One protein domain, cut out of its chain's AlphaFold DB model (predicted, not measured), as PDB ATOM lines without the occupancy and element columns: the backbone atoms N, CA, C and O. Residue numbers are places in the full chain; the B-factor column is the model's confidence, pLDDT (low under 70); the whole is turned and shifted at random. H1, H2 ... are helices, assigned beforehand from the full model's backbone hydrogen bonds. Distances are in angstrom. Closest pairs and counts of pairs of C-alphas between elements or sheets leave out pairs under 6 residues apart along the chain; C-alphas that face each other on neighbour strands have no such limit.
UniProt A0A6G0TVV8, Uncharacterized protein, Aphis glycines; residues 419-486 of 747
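What this domain is: This is residues 419 to 486 of the 747 residues of an uncharacterized protein of Aphis glycines (UniProt A0A6G0TVV8). Five short helices make an open arch in the order H2, H3, H1, H4, H5, with H1 at its top between H3 and H4, and H2 and H5 as its two feet. The link from H3 to H4 runs under H1, inside the arch. The printed part has 68 residues, with helices H1 to H5 along the chain and no named strand: all helix. It is only just compact, close to loose, with a radius of gyration of the C-alphas of 13.0 A and spans of 34 by 25 by 20 A.

Where its parts are: H1, residues 420 to 429, begins at C-alpha 420 (365.632, 263.337, 328.510) and is 13.9 A long. H2 is residues 441 to 449, 12.7 A; H3 453 to 458, 8.9 A; H4 466 to 471, 8.6 A. H5, residues 480 to 486, 9.7 A, ends at C-alpha 486 (390.480, 268.967, 323.937).

How they stand to each other: H1 touches H3, closest C-alphas Val 420 and Met 453 at 5.8 A, at a steep tilt of 49 degrees. H1 touches H4, closest C-alphas Val 424 and Ala 469 at 5.1 A. H2 and H3 are close but not clearly touching, closest C-alphas Arg 447 and Leu 456 at 7.1 A. H5 touches no helix. In all five helices every O i to N i+4 pair is within hydrogen-bond range.

The domain as a whole: The C-alphas farthest apart, of Arg 441 and Lys 475, are 35.8 A apart. The printed part has no cut. The link from H1 to H2 is long, and residues 431 to 439 in it have pLDDT under 70.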
ATOM      1  N   GLY A 419     361.470 264.295 328.851       94.06
ATOM      2  CA  GLY A 419     361.810 263.259 327.869       94.06
ATOM      3  C   GLY A 419     363.316 263.043 327.664       94.06
ATOM      4  O   GLY A 419     363.711 262.464 326.653       94.06
ATOM      5  N   VAL A 420     364.167 263.481 328.599       94.06
ATOM      6  CA  VAL A 420     365.632 263.337 328.510       94.06
ATOM      7  C   VAL A 420     366.049 261.867 328.397       94.06
ATOM      8  O   VAL A 420     366.829 261.548 327.504       94.06
ATOM      9  N   ASP A 421     365.481 260.951 329.188       92.94
ATOM     10  CA  ASP A 421     365.791 259.510 329.102       92.94
ATOM     11  C   ASP A 421     365.427 258.902 327.743       92.94
ATOM     12  O   ASP A 421     366.180 258.103 327.178       92.94
ATOM     13  N   PHE A 422     364.278 259.313 327.195       92.94
ATOM     14  CA  PHE A 422     363.862 258.940 325.847       92.94
ATOM     15  C   PHE A 422     364.885 259.453 324.828       92.94
ATOM     16  O   PHE A 422     365.376 258.681 324.007       92.94
ATOM     17  N   ALA A 423     365.291 260.719 324.935       92.75
ATOM     18  CA  ALA A 423     366.276 261.297 324.037       92.75
ATOM     19  C   ALA A 423     367.661 260.642 324.145       92.75
ATOM     20  O   ALA A 423     368.279 260.371 323.120       92.75
ATOM     21  N   VAL A 424     368.139 260.313 325.348       93.44
ATOM     22  CA  VAL A 424     369.385 259.553 325.551       93.44
ATOM     23  C   VAL A 424     369.289 258.181 324.889       93.44
ATOM     24  O   VAL A 424     370.232 257.759 324.215       93.44
ATOM     25  N   LYS A 425     368.152 257.490 325.043       91.88
ATOM     26  CA  LYS A 425     367.927 256.174 324.443       91.88
ATOM     27  C   LYS A 425     367.973 256.237 322.913       91.88
ATOM     28  O   LYS A 425     368.752 255.499 322.309       91.88
ATOM     29  N   GLU A 426     367.190 257.127 322.311       90.69
ATOM     30  CA  GLU A 426     367.134 257.306 320.857       90.69
ATOM     31  C   GLU A 426     368.485 257.765 320.295       90.69
ATOM     32  O   GLU A 426     368.968 257.207 319.314       90.69
ATOM     33  N   MET A 427     369.151 258.726 320.946       90.44
ATOM     34  CA  MET A 427     370.439 259.248 320.482       90.44
ATOM     35  C   MET A 427     371.580 258.232 320.558       90.44
ATOM     36  O   MET A 427     372.468 258.268 319.711       90.44
ATOM     37  N   LEU A 428     371.622 257.367 321.575       90.81
ATOM     38  CA  LEU A 428     372.748 256.445 321.760       90.81
ATOM     39  C   LEU A 428     372.531 255.056 321.159       90.81
ATOM     40  O   LEU A 428     373.521 254.406 320.811       90.81
ATOM     41  N   PHE A 429     371.284 254.585 321.074       85.12
ATOM     42  CA  PHE A 429     370.990 253.186 320.757       85.12
ATOM     43  C   PHE A 429     370.084 252.987 319.537       85.12
ATOM     44  O   PHE A 429     370.188 251.925 318.919       85.12
ATOM     45  N   ASP A 430     369.262 253.967 319.142       82.12
ATOM     46  CA  ASP A 430     368.533 253.896 317.872       82.12
ATOM     47  C   ASP A 430     369.354 254.516 316.720       82.12
ATOM     48  O   ASP A 430     370.186 255.407 316.889       82.12
ATOM     49  N   ARG A 431     369.164 253.979 315.514       66.75
ATOM     50  CA  ARG A 431     369.792 254.440 314.267       66.75
ATOM     51  C   ARG A 431     368.808 255.172 313.351       66.75
ATOM     52  O   ARG A 431     369.222 255.644 312.295       66.75
ATOM     53  N   LYS A 432     367.527 255.259 313.724       69.88
ATOM     54  CA  LYS A 432     366.419 255.810 312.926       69.88
ATOM     55  C   LYS A 432     366.150 257.300 313.171       69.88
ATOM     56  O   LYS A 432     365.052 257.776 312.892       69.88
ATOM     57  N   LEU A 433     367.134 258.051 313.670       68.19
ATOM     58  CA  LEU A 433     366.991 259.498 313.837       68.19
ATOM     59  C   LEU A 433     366.722 260.186 312.481       68.19
ATOM     60  O   LEU A 433     367.454 259.919 311.520       68.19
ATOM     61  N   PRO A 434     365.731 261.093 312.384       66.31
ATOM     62  CA  PRO A 434     365.495 261.856 311.163       66.31
ATOM     63  C   PRO A 434     366.726 262.683 310.770       66.31
ATOM     64  O   PRO A 434     367.422 263.238 311.622       66.31
ATOM     65  N   ALA A 435     366.985 262.806 309.466       63.12
ATOM     66  CA  ALA A 435     368.095 263.613 308.970       63.12
ATOM     67  C   ALA A 435     367.929 265.094 309.373       63.12
ATOM     68  O   ALA A 435     366.891 265.708 309.125       63.12
ATOM     69  N   SER A 436     368.977 265.658 309.980       61.97
ATOM     70  CA  SER A 436     368.971 266.987 310.605       61.97
ATOM     71  C   SER A 436     368.568 268.118 309.650       61.97
ATOM     72  O   SER A 436     369.355 268.525 308.793       61.97
ATOM     73  N   ARG A 437     367.388 268.716 309.864       59.78
ATOM     74  CA  ARG A 437     366.913 269.938 309.173       59.78
ATOM     75  C   ARG A 437     367.408 271.228 309.851       59.78
ATOM     76  O   ARG A 437     366.683 272.207 309.997       59.78
ATOM     77  N   SER A 438     368.663 271.224 310.300       57.09
ATOM     78  CA  SER A 438     369.237 272.203 311.243       57.09
ATOM     79  C   SER A 438     369.412 273.641 310.737       57.09
ATOM     80  O   SER A 438     369.859 274.491 311.504       57.09
ATOM     81  N   SER A 439     369.131 273.923 309.463       60.72
ATOM     82  CA  SER A 439     369.245 275.262 308.864       60.72
ATOM     83  C   SER A 439     367.946 276.065 308.890       60.72
ATOM     84  O   SER A 439     367.972 277.274 308.660       60.72
ATOM     85  N   ASP A 440     366.807 275.417 309.136       70.75
ATOM     86  CA  ASP A 440     365.511 276.057 308.932       70.75
ATOM     87  C   ASP A 440     365.144 276.932 310.128       70.75
ATOM     88  O   ASP A 440     365.276 276.523 311.284       70.75
ATOM     89  N   ARG A 441     364.608 278.128 309.859       72.81
ATOM     90  CA  ARG A 441     364.229 279.109 310.892       72.81
ATOM     91  C   ARG A 441     363.302 278.518 311.966       72.81
ATOM     92  O   ARG A 441     363.431 278.869 313.132       72.81
ATOM     93  N   ILE A 442     362.433 277.587 311.570       75.00
ATOM     94  CA  ILE A 442     361.509 276.862 312.452       75.00
ATOM     95  C   ILE A 442     362.264 275.940 313.428       75.00
ATOM     96  O   ILE A 442     361.905 275.871 314.600       75.00
ATOM     97  N   SER A 443     363.337 275.269 312.990       76.50
ATOM     98  CA  SER A 443     364.148 274.408 313.867       76.50
ATOM     99  C   SER A 443     364.978 275.200 314.885       76.50
ATOM    100  O   SER A 443     365.141 274.761 316.022       76.50
ATOM    101  N   LEU A 444     365.450 276.394 314.508       74.94
ATOM    102  CA  LEU A 444     366.141 277.311 315.420       74.94
ATOM    103  C   LEU A 444     365.193 277.849 316.498       74.94
ATOM    104  O   LEU A 444     365.569 277.919 317.665       74.94
ATOM    105  N   GLU A 445     363.962 278.194 316.113       79.94
ATOM    106  CA  GLU A 445     362.929 278.660 317.040       79.94
ATOM    107  C   GLU A 445     362.491 277.546 317.999       79.94
ATOM    108  O   GLU A 445     362.518 277.762 319.208       79.94
ATOM    109  N   LYS A 446     362.221 276.330 317.496       81.50
ATOM    110  CA  LYS A 446     361.920 275.154 318.334       81.50
ATOM    111  C   LYS A 446     363.049 274.809 319.303       81.50
ATOM    112  O   LYS A 446     362.777 274.602 320.479       81.50
ATOM    113  N   ARG A 447     364.315 274.812 318.867       81.12
ATOM    114  CA  ARG A 447     365.467 274.566 319.761       81.12
ATOM    115  C   ARG A 447     365.549 275.567 320.923       81.12
ATOM    116  O   ARG A 447     366.073 275.219 321.974       81.12
ATOM    117  N   ALA A 448     365.075 276.798 320.736       78.88
ATOM    118  CA  ALA A 448     365.139 277.847 321.754       78.88
ATOM    119  C   ALA A 448     363.935 277.872 322.717       78.88
ATOM    120  O   ALA A 448     363.999 278.571 323.726       78.88
ATOM    121  N   THR A 449     362.841 277.172 322.400       83.69
ATOM    122  CA  THR A 449     361.568 277.255 323.144       83.69
ATOM    123  C   THR A 449     361.023 275.912 323.621       83.69
ATOM    124  O   THR A 449     360.275 275.883 324.595       83.69
ATOM    125  N   CYS A 450     361.384 274.807 322.968       86.19
ATOM    126  CA  CYS A 450     360.899 273.478 323.306       86.19
ATOM    127  C   CYS A 450     361.698 272.873 324.465       86.19
ATOM    128  O   CYS A 450     362.893 272.602 324.335       86.19
ATOM    129  N   THR A 451     361.019 272.619 325.582       88.75
ATOM    130  CA  THR A 451     361.566 271.876 326.724       88.75
ATOM    131  C   THR A 451     361.344 270.369 326.618       88.75
ATOM    132  O   THR A 451     361.940 269.634 327.400       88.75
ATOM    133  N   ASP A 452     360.541 269.885 325.662       92.94
ATOM    134  CA  ASP A 452     360.380 268.449 325.431       92.94
ATOM    135  C   ASP A 452     361.410 267.912 324.434       92.94
ATOM    136  O   ASP A 452     361.438 268.259 323.251       92.94
ATOM    137  N   MET A 453     362.290 267.046 324.927       92.25
ATOM    138  CA  MET A 453     363.366 266.464 324.135       92.25
ATOM    139  C   MET A 453     362.830 265.430 323.135       92.25
ATOM    140  O   MET A 453     363.478 265.189 322.114       92.25
ATOM    141  N   LYS A 454     361.644 264.851 323.391       90.50
ATOM    142  CA  LYS A 454     360.967 263.965 322.439       90.50
ATOM    143  C   LYS A 454     360.463 264.744 321.226       90.50
ATOM    144  O   LYS A 454     360.818 264.373 320.107       90.50
ATOM    145  N   GLU A 455     359.724 265.837 321.432       90.06
ATOM    146  CA  GLU A 455     359.287 266.717 320.339       90.06
ATOM    147  C   GLU A 455     360.484 267.153 319.469       90.06
ATOM    148  O   GLU A 455     360.446 267.009 318.248       90.06
ATOM    149  N   LEU A 456     361.590 267.611 320.072       89.00
ATOM    150  CA  LEU A 456     362.787 268.010 319.313       89.00
ATOM    151  C   LEU A 456     363.298 266.902 318.376       89.00
ATOM    152  O   LEU A 456     363.594 267.182 317.210       89.00
ATOM    153  N   LEU A 457     363.342 265.650 318.841       88.69
ATOM    154  CA  LEU A 457     363.769 264.508 318.029       88.69
ATOM    155  C   LEU A 457     362.777 264.154 316.914       88.69
ATOM    156  O   LEU A 457     363.218 263.826 315.812       88.69
ATOM    157  N   GLU A 458     361.467 264.286 317.144       86.62
ATOM    158  CA  GLU A 458     360.436 264.115 316.106       86.62
ATOM    159  C   GLU A 458     360.609 265.139 314.960       86.62
ATOM    160  O   GLU A 458     360.426 264.804 313.789       86.62
ATOM    161  N   TYR A 459     361.080 266.357 315.262       84.44
ATOM    162  CA  TYR A 459     361.463 267.365 314.258       84.44
ATOM    163  C   TYR A 459     362.875 267.175 313.661       84.44
ATOM    164  O   TYR A 459     363.317 268.004 312.858       84.44
ATOM    165  N   GLY A 460     363.597 266.107 314.018       84.38
ATOM    166  CA  GLY A 460     364.969 265.857 313.559       84.38
ATOM    167  C   GLY A 460     366.004 266.824 314.145       84.38
ATOM    168  O   GLY A 460     367.046 267.067 313.535       84.38
ATOM    169  N   ILE A 461     365.717 267.416 315.306       85.19
ATOM    170  CA  ILE A 461     366.598 268.343 316.017       85.19
ATOM    171  C   ILE A 461     367.258 267.575 317.158       85.19
ATOM    172  O   ILE A 461     366.581 267.063 318.044       85.19
ATOM    173  N   THR A 462     368.591 267.529 317.187       87.00
ATOM    174  CA  THR A 462     369.298 267.003 318.361       87.00
ATOM    175  C   THR A 462     369.052 267.918 319.572       87.00
ATOM    176  O   THR A 462     369.370 269.112 319.484       87.00
ATOM    177  N   PRO A 463     368.496 267.398 320.685       87.75
ATOM    178  CA  PRO A 463     368.137 268.207 321.850       87.75
ATOM    179  C   PRO A 463     369.361 268.774 322.577       87.75
ATOM    180  O   PRO A 463     369.385 269.939 322.962       87.75
ATOM    181  N   PHE A 464     370.411 267.965 322.707       89.62
ATOM    182  CA  PHE A 464     371.686 268.332 323.322       89.62
ATOM    183  C   PHE A 464     372.855 267.633 322.600       89.62
ATOM    184  O   PHE A 464     372.633 266.756 321.762       89.62
ATOM    185  N   PRO A 465     374.121 268.011 322.859       89.38
ATOM    186  CA  PRO A 465     375.275 267.345 322.259       89.38
ATOM    187  C   PRO A 465     375.364 265.851 322.606       89.38
ATOM    188  O   PRO A 465     375.078 265.431 323.724       89.38
ATOM    189  N   PHE A 466     375.898 265.035 321.693       90.31
ATOM    190  CA  PHE A 466     376.149 263.607 321.949       90.31
ATOM    191  C   PHE A 466     377.090 263.334 323.139       90.31
ATOM    192  O   PHE A 466     377.058 262.236 323.688       90.31
ATOM    193  N   LYS A 467     377.931 264.301 323.545       91.00
ATOM    194  CA  LYS A 467     378.736 264.199 324.777       91.00
ATOM    195  C   LYS A 467     377.844 264.156 326.026       91.00
ATOM    196  O   LYS A 467     378.048 263.296 326.871       91.00
ATOM    197  N   VAL A 468     376.811 264.999 326.067       93.38
ATOM    198  CA  VAL A 468     375.807 265.065 327.140       93.38
ATOM    199  C   VAL A 468     374.976 263.787 327.183       93.38
ATOM    200  O   VAL A 468     374.853 263.181 328.239       93.38
ATOM    201  N   ALA A 469     374.495 263.302 326.030       93.94
ATOM    202  CA  ALA A 469     373.780 262.022 325.958       93.94
ATOM    203  C   ALA A 469     374.612 260.870 326.555       93.94
ATOM    204  O   ALA A 469     374.104 260.045 327.307       93.94
ATOM    205  N   LYS A 470     375.919 260.855 326.257       93.31
ATOM    206  CA  LYS A 470     376.891 259.904 326.813       93.31
ATOM    207  C   LYS A 470     377.172 260.102 328.303       93.31
ATOM    208  O   LYS A 470     377.523 259.124 328.948       93.31
ATOM    209  N   ALA A 471     377.040 261.317 328.829       95.75
ATOM    210  CA  ALA A 471     377.241 261.612 330.244       95.75
ATOM    211  C   ALA A 471     376.017 261.233 331.103       95.75
ATOM    212  O   ALA A 471     376.178 260.727 332.211       95.75
ATOM    213  N   LEU A 472     374.810 261.399 330.550       95.62
ATOM    214  CA  LEU A 472     373.520 261.044 331.158       95.62
ATOM    215  C   LEU A 472     373.293 259.533 331.338       95.62
ATOM    216  O   LEU A 472     372.367 259.140 332.039       95.62
ATOM    217  N   THR A 473     374.087 258.660 330.706       94.44
ATOM    218  CA  THR A 473     373.916 257.207 330.861       94.44
ATOM    219  C   THR A 473     374.883 256.628 331.903       94.44
ATOM    220  O   THR A 473     376.099 256.736 331.734       94.44
ATOM    221  N   PRO A 474     374.397 255.905 332.933       94.38
ATOM    222  CA  PRO A 474     375.262 255.324 333.966       94.38
ATOM    223  C   PRO A 474     376.161 254.196 333.437       94.38
ATOM    224  O   PRO A 474     377.050 253.728 334.143       94.38
ATOM    225  N   LYS A 475     375.942 253.750 332.192       91.19
ATOM    226  CA  LYS A 475     376.710 252.693 331.517       91.19
ATOM    227  C   LYS A 475     378.003 253.190 330.866       91.19
ATOM    228  O   LYS A 475     378.765 252.362 330.371       91.19
ATOM    229  N   LEU A 476     378.226 254.504 330.790       91.62
ATOM    230  CA  LEU A 476     379.370 255.079 330.088       91.62
ATOM    231  C   LEU A 476     380.009 256.205 330.900       91.62
ATOM    232  O   LEU A 476     379.432 257.272 331.089       91.62
ATOM    233  N   TYR A 477     381.250 255.986 331.322       93.00
ATOM    234  CA  TYR A 477     382.055 257.056 331.888       93.00
ATOM    235  C   TYR A 477     382.519 258.039 330.801       93.00
ATOM    236  O   TYR A 477     382.932 257.648 329.702       93.00
ATOM    237  N   ARG A 478     382.482 259.331 331.125       92.44
ATOM    238  CA  ARG A 478     382.949 260.442 330.307       92.44
ATOM    239  C   ARG A 478     383.972 261.256 331.096       92.44
ATOM    240  O   ARG A 478     383.687 261.844 332.130       92.44
ATOM    241  N   ASN A 479     385.185 261.319 330.561       92.38
ATOM    242  CA  ASN A 479     386.254 262.143 331.106       92.38
ATOM    243  C   ASN A 479     386.057 263.612 330.685       92.38
ATOM    244  O   ASN A 479     386.566 264.045 329.647       92.38
ATOM    245  N   THR A 480     385.265 264.349 331.467       90.38
ATOM    246  CA  THR A 480     384.875 265.736 331.172       90.38
ATOM    247  C   THR A 480     386.067 266.698 331.169       90.38
ATOM    248  O   THR A 480     386.157 267.531 330.271       90.38
ATOM    249  N   GLU A 481     387.033 266.559 332.084       89.88
ATOM    250  CA  GLU A 481     388.218 267.439 332.113       89.88
ATOM    251  C   GLU A 481     389.084 267.294 330.849       89.88
ATOM    252  O   GLU A 481     389.501 268.297 330.263       89.88
ATOM    253  N   TYR A 482     389.292 266.066 330.358       91.50
ATOM    254  CA  TYR A 482     389.991 265.843 329.088       91.50
ATOM    255  C   TYR A 482     389.193 266.369 327.883       91.50
ATOM    256  O   TYR A 482     389.770 266.902 326.934       91.50
ATOM    257  N   ASP A 483     387.860 266.266 327.919       90.94
ATOM    258  CA  ASP A 483     386.985 266.844 326.897       90.94
ATOM    259  C   ASP A 483     387.060 268.380 326.853       90.94
ATOM    260  O   ASP A 483     387.083 268.945 325.756       90.94
ATOM    261  N   ILE A 484     387.134 269.038 328.015       87.06
ATOM    262  CA  ILE A 484     387.340 270.488 328.145       87.06
ATOM    263  C   ILE A 484     388.717 270.868 327.590       87.06
ATOM    264  O   ILE A 484     388.805 271.746 326.733       87.06
ATOM    265  N   TRP A 485     389.792 270.175 327.986       88.50
ATOM    266  CA  TRP A 485     391.130 270.437 327.437       88.50
ATOM    267  C   TRP A 485     391.179 270.252 325.915       88.50
ATOM    268  O   TRP A 485     391.763 271.078 325.213       88.50
ATOM    269  N   LEU A 486     390.527 269.216 325.377       87.62
ATOM    270  CA  LEU A 486     390.480 268.967 323.937       87.62
ATOM    271  C   LEU A 486     389.680 270.044 323.185       87.62
ATOM    272  O   LEU A 486     390.072 270.423 322.079       87.62
TER     273      LEU A 486